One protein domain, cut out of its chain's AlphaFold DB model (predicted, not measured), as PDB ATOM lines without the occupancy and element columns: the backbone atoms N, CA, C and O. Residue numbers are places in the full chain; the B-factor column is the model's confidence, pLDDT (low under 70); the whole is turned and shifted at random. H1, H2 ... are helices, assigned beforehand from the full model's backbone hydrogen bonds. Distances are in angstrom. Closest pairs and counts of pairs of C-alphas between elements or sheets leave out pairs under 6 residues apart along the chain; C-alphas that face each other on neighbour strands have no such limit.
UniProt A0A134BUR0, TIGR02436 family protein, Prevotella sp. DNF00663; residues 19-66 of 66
ATOM      1  N   GLU A  19      35.144 107.335  25.273       97.31
ATOM      2  CA  GLU A  19      34.307 108.433  24.772       97.31
ATOM      3  C   GLU A  19      33.871 109.366  25.913       97.31
ATOM      4  O   GLU A  19      33.996 110.581  25.787       97.31
ATOM      5  N   THR A  20      33.468 108.831  27.071       97.19
ATOM      6  CA  THR A  20      33.147 109.635  28.266       97.19
ATOM      7  C   THR A  20      34.330 110.481  28.733       97.19
ATOM      8  O   THR A  20      34.150 111.655  29.045       97.19
ATOM      9  N   LEU A  21      35.547 109.925  28.747       96.44
ATOM     10  CA  LEU A  21      36.755 110.683  29.097       96.44
ATOM     11  C   LEU A  21      36.983 111.866  28.144       96.44
ATOM     12  O   LEU A  21      37.270 112.971  28.596       96.44
ATOM     13  N   TYR A  22      36.779 111.654  26.842       96.75
ATOM     14  CA  TYR A  22      36.844 112.727  25.848       96.75
ATOM     15  C   TYR A  22      35.774 113.805  26.083       96.75
ATOM     16  O   TYR A  22      36.058 115.001  25.982       96.75
ATOM     17  N   TRP A  23      34.549 113.410  26.439       98.00
ATOM     18  CA  TRP A  23      33.499 114.370  26.773       98.00
ATOM     19  C   TRP A  23      33.826 115.177  28.032       98.00
ATOM     20  O   TRP A  23      33.572 116.378  28.044       98.00
ATOM     21  N   LEU A  24      34.441 114.574  29.054       97.56
ATOM     22  CA  LEU A  24      34.902 115.303  30.244       97.56
ATOM     23  C   LEU A  24      35.948 116.369  29.889       97.56
ATOM     24  O   LEU A  24      35.842 117.502  30.362       97.56
ATOM     25  N   ASP A  25      36.904 116.039  29.017       97.12
ATOM     26  CA  ASP A  25      37.883 117.002  28.493       97.12
ATOM     27  C   ASP A  25      37.200 118.176  27.780       97.12
ATOM     28  O   ASP A  25      37.572 119.339  27.960       97.12
ATOM     29  N   LEU A  26      36.194 117.887  26.950       98.12
ATOM     30  CA  LEU A  26      35.466 118.922  26.223       98.12
ATOM     31  C   LEU A  26      34.635 119.800  27.164       98.12
ATOM     32  O   LEU A  26      34.635 121.022  27.006       98.12
ATOM     33  N   LEU A  27      33.964 119.206  28.153       98.12
ATOM     34  CA  LEU A  27      33.174 119.926  29.156       98.12
ATOM     35  C   LEU A  27      34.046 120.870  29.986       98.12
ATOM     36  O   LEU A  27      33.631 121.996  30.263       98.12
ATOM     37  N   LEU A  28      35.266 120.450  30.333       98.00
ATOM     38  CA  LEU A  28      36.225 121.326  31.000       98.00
ATOM     39  C   LEU A  28      36.639 122.487  30.086       98.00
ATOM     40  O   LEU A  28      36.575 123.646  30.486       98.00
ATOM     41  N   LYS A  29      37.017 122.195  28.833       97.56
ATOM     42  CA  LYS A  29      37.459 123.213  27.857       97.56
ATOM     43  C   LYS A  29      36.381 124.238  27.516       97.56
ATOM     44  O   LYS A  29      36.697 125.367  27.157       97.56
ATOM     45  N   THR A  30      35.119 123.836  27.606       97.94
ATOM     46  CA  THR A  30      33.955 124.692  27.356       97.94
ATOM     47  C   THR A  30      33.420 125.349  28.634       97.94
ATOM     48  O   THR A  30      32.403 126.034  28.578       97.94
ATOM     49  N   ASN A  31      34.121 125.198  29.767       96.50
ATOM     50  CA  ASN A  31      33.769 125.745  31.082       96.50
ATOM     51  C   ASN A  31      32.377 125.321  31.595       96.50
ATOM     52  O   ASN A  31      31.765 126.037  32.386       96.50
ATOM     53  N   TYR A  32      31.871 124.156  31.173       97.81
ATOM     54  CA  TYR A  32      30.618 123.587  31.696       97.81
ATOM     55  C   TYR A  32      30.799 122.918  33.062       97.81
ATOM     56  O   TYR A  32      29.839 122.805  33.822       97.81
ATOM     57  N   ILE A  33      32.016 122.469  33.376       97.69
ATOM     58  CA  ILE A  33      32.387 121.904  34.678       97.69
ATOM     59  C   ILE A  33      33.632 122.605  35.215       97.69
ATOM     60  O   ILE A  33      34.479 123.078  34.459       97.69
ATOM     61  N   THR A  34      33.753 122.662  36.537       97.94
ATOM     62  CA  THR A  34      34.943 123.213  37.199       97.94
ATOM     63  C   THR A  34      36.127 122.246  37.119       97.94
ATOM     64  O   THR A  34      35.937 121.033  37.012       97.94
ATOM     65  N   ASN A  35      37.356 122.760  37.263       97.31
ATOM     66  CA  ASN A  35      38.560 121.920  37.370       97.31
ATOM     67  C   ASN A  35      38.435 120.863  38.480       97.31
ATOM     68  O   ASN A  35      38.785 119.711  38.266       97.31
ATOM     69  N   SER A  36      37.868 121.224  39.639       97.75
ATOM     70  CA  SER A  36      37.682 120.280  40.748       97.75
ATOM     71  C   SER A  36      36.720 119.139  40.387       97.75
ATOM     72  O   SER A  36      37.023 117.977  40.648       97.75
ATOM     73  N   GLN A  37      35.590 119.446  39.739       97.50
ATOM     74  CA  GLN A  37      34.657 118.417  39.264       97.50
ATOM     75  C   GLN A  37      35.301 117.527  38.201       97.50
ATOM     76  O   GLN A  37      35.147 116.309  38.247       97.50
ATOM     77  N   TYR A  38      36.040 118.126  37.267       98.00
ATOM     78  CA  TYR A  38      36.769 117.387  36.247       98.00
ATOM     79  C   TYR A  38      37.789 116.427  36.864       98.00
ATOM     80  O   TYR A  38      37.794 115.260  36.499       98.00
ATOM     81  N   GLU A  39      38.607 116.866  37.823       97.69
ATOM     82  CA  GLU A  39      39.615 116.015  38.469       97.69
ATOM     83  C   GLU A  39      38.991 114.804  39.173       97.69
ATOM     84  O   GLU A  39      39.487 113.685  39.023       97.69
ATOM     85  N   ILE A  40      37.881 115.008  39.892       97.62
ATOM     86  CA  ILE A  40      37.144 113.928  40.560       97.62
ATOM     87  C   ILE A  40      36.608 112.936  39.518       97.62
ATOM     88  O   ILE A  40      36.913 111.745  39.588       97.62
ATOM     89  N   LEU A  41      35.876 113.424  38.511       97.25
ATOM     90  CA  LEU A  41      35.252 112.582  37.484       97.25
ATOM     91  C   LEU A  41      36.289 111.857  36.617       97.25
ATOM     92  O   LEU A  41      36.135 110.673  36.313       97.25
ATOM     93  N   MET A  42      37.363 112.548  36.238       96.69
ATOM     94  CA  MET A  42      38.473 112.002  35.459       96.69
ATOM     95  C   MET A  42      39.187 110.896  36.239       96.69
ATOM     96  O   MET A  42      39.507 109.849  35.667       96.69
ATOM     97  N   LYS A  43      39.395 111.080  37.551       96.81
ATOM     98  CA  LYS A  43      39.972 110.051  38.422       96.81
ATOM     99  C   LYS A  43      39.075 108.813  38.492       96.81
ATOM    100  O   LYS A  43      39.557 107.717  38.209       96.81
ATOM    101  N   GLU A  44      37.790 108.979  38.801       96.62
ATOM    102  CA  GLU A  44      36.840 107.863  38.910       96.62
ATOM    103  C   GLU A  44      36.696 107.099  37.586       96.62
ATOM    104  O   GLU A  44      36.825 105.873  37.546       96.62
ATOM    105  N   CYS A  45      36.525 107.814  36.469       96.19
ATOM    106  CA  CYS A  45      36.438 107.198  35.144       96.19
ATOM    107  C   CYS A  45      37.736 106.468  34.768       96.19
ATOM    108  O   CYS A  45      37.697 105.385  34.181       96.19
ATOM    109  N   SER A  46      38.898 107.014  35.139       94.62
ATOM    110  CA  SER A  46      40.193 106.367  34.908       94.62
ATOM    111  C   SER A  46      40.367 105.085  35.725       94.62
ATOM    112  O   SER A  46      40.952 104.116  35.230       94.62
ATOM    113  N   GLU A  47      39.868 105.043  36.960       96.69
ATOM    114  CA  GLU A  47      39.866 103.832  37.790       96.69
ATOM    115  C   GLU A  47      38.935 102.758  37.210       96.69
ATOM    116  O   GLU A  47      39.362 101.614  37.021       96.69
ATOM    117  N   LEU A  48      37.717 103.135  36.807       95.94
ATOM    118  CA  LEU A  48      36.779 102.239  36.120       95.94
ATOM    119  C   LEU A  48      37.373 101.668  34.827       95.94
ATOM    120  O   LEU A  48      37.281 100.465  34.569       95.94
ATOM    121  N   ARG A  49      38.058 102.503  34.039       96.00
ATOM    122  CA  ARG A  49      38.756 102.079  32.823       96.00
ATOM    123  C   ARG A  49      39.820 101.021  33.110       96.00
ATOM    124  O   ARG A  49      39.883 100.017  32.405       96.00
ATOM    125  N   LYS A  50      40.647 101.213  34.146       96.44
ATOM    126  CA  LYS A  50      41.677 100.233  34.549       96.44
ATOM    127  C   LYS A  50      41.051  98.894  34.940       96.44
ATOM    128  O   LYS A  50      41.554  97.843  34.533       96.44
ATOM    129  N   LEU A  51      39.941  98.927  35.674       96.81
ATOM    130  CA  LEU A  51      39.202  97.728  36.062       96.81
ATOM    131  C   LEU A  51      38.631  96.996  34.836       96.81
ATOM    132  O   LEU A  51      38.849  95.794  34.685       96.81
ATOM    133  N   LEU A  52      37.998  97.720  33.908       95.50
ATOM    134  CA  LEU A  52      37.491  97.156  32.651       95.50
ATOM    135  C   LEU A  52      38.604  96.548  31.792       95.50
ATOM    136  O   LEU A  52      38.418  95.464  31.239       95.50
ATOM    137  N   ILE A  53      39.771  97.195  31.704       96.19
ATOM    138  CA  ILE A  53      40.944  96.652  31.000       96.19
ATOM    139  C   ILE A  53      41.376  95.326  31.631       96.19
ATOM    140  O   ILE A  53      41.582  94.348  30.912       96.19
ATOM    141  N   SER A  54      41.482  95.278  32.961       97.44
ATOM    142  CA  SER A  54      41.867  94.065  33.689       97.44
ATOM    143  C   SER A  54      40.885  92.913  33.432       97.44
ATOM    144  O   SER A  54      41.297  91.815  33.047       97.44
ATOM    145  N   ILE A  55      39.578  93.174  33.535       95.69
ATOM    146  CA  ILE A  55      38.520  92.184  33.267       95.69
ATOM    147  C   ILE A  55      38.555  91.719  31.807       95.69
ATOM    148  O   ILE A  55      38.484  90.522  31.528       95.69
ATOM    149  N   THR A  56      38.701  92.646  30.861       94.75
ATOM    150  CA  THR A  56      38.753  92.328  29.426       94.75
ATOM    151  C   THR A  56      39.960  91.447  29.112       94.75
ATOM    152  O   THR A  56      39.832  90.437  28.417       94.75
ATOM    153  N   LYS A  57      41.133  91.789  29.662       94.88
ATOM    154  CA  LYS A  57      42.380  91.046  29.451       94.88
ATOM    155  C   LYS A  57      42.297  89.632  30.028       94.88
ATOM    156  O   LYS A  57      42.540  88.672  29.302       94.88
ATOM    157  N   THR A  58      41.884  89.503  31.287       95.69
ATOM    158  CA  THR A  58      41.737  88.201  31.962       95.69
ATOM    159  C   THR A  58      40.693  87.312  31.279       95.69
ATOM    160  O   THR A  58      40.926  86.121  31.071       95.69
ATOM    161  N   THR A  59      39.574  87.891  30.834       94.00
ATOM    162  CA  THR A  59      38.544  87.167  30.072       94.00
ATOM    163  C   THR A  59      39.092  86.655  28.738       94.00
ATOM    164  O   THR A  59      38.872  85.493  28.390       94.00
ATOM    165  N   LYS A  60      39.839  87.491  28.002       92.50
ATOM    166  CA  LYS A  60      40.465  87.121  26.723       92.50
ATOM    167  C   LYS A  60      41.501  86.009  26.891       92.50
ATOM    168  O   LYS A  60      41.481  85.041  26.140       92.50
ATOM    169  N   GLU A  61      42.370  86.112  27.894       94.12
ATOM    170  CA  GLU A  61      43.360  85.075  28.210       94.12
ATOM    171  C   GLU A  61      42.695  83.739  28.550       94.12
ATOM    172  O   GLU A  61      43.134  82.692  28.081       94.12
ATOM    173  N   SER A  62      41.600  83.766  29.313       92.50
ATOM    174  CA  SER A  62      40.873  82.543  29.643       92.50
ATOM    175  C   SER A  62      40.165  81.905  28.445       92.50
ATOM    176  O   SER A  62      39.936  80.699  28.484       92.50
ATOM    177  N   LEU A  63      39.791  82.681  27.425       90.12
ATOM    178  CA  LEU A  63      39.214  82.172  26.175       90.12
ATOM    179  C   LEU A  63      40.273  81.549  25.256       90.12
ATOM    180  O   LEU A  63      39.953  80.605  24.552       90.12
ATOM    181  N   ASN A  64      41.508  82.061  25.281       81.94
ATOM    182  CA  ASN A  64      42.622  81.569  24.459       81.94
ATOM    183  C   ASN A  64      43.316  80.319  25.034       81.94
ATOM    184  O   ASN A  64      44.138  79.717  24.353       81.94
ATOM    185  N   LYS A  65      43.052  79.967  26.300       70.69
ATOM    186  CA  LYS A  65      43.563  78.745  26.955       70.69
ATOM    187  C   LYS A  65      42.713  77.494  26.672       70.69
ATOM    188  O   LYS A  65      43.030  76.435  27.209       70.69
ATOM    189  N   ILE A  66      41.637  77.634  25.897       52.06
ATOM    190  CA  ILE A  66      40.723  76.566  25.460       52.06
ATOM    191  C   ILE A  66      41.007  76.294  23.987       52.06
ATOM    192  O   ILE A  66      41.063  75.104  23.622       52.06
TER     193      ILE A  66
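This is residues 19 to 66 of the 66 residues of the protein "TIGR02436 family protein" of Prevotella sp. DNF00663 (UniProt A0A134BUR0). This is a lopsided helical hairpin: the short helix H1 packs beside the first part of the long helix H2, and the rest of H2 sticks out alone, with residues 50 to 66 standing free. The printed part has 48 residues with two named helices, H1 then H2, and no named strand; the class is all helix. It is extended, with a radius of gyration of the C-alphas of 15.2 A, and spans 50 by 16 by 7 A.

Find C-alpha 19 at (34.307, 108.433, 24.772); from there H1, residues 19 to 29, runs 15.4 A. H2, residues 35 to 64, begins at C-alpha 35 at (38.560, 121.920, 37.370) and runs 42.6 A to C-alpha 64 at (42.622, 81.569, 24.459).

H1 and H2 form a helical hairpin and run opposite ways at a shallow tilt of 15 degrees. They touch, H2 with residues 35 to 45 alone; look for their closest C-alphas at Leu 28 and Tyr 38, 6.6 A apart. In H1 and H2 every O i to N i+4 pair is within hydrogen-bond range.

The two C-alphas farthest apart, those of Asn 31 and Ile 66, are 50.0 A apart. The printed part has no cut, and the link from H1 to H2 is tight. In the B-factor column, residue 66 alone is under 70.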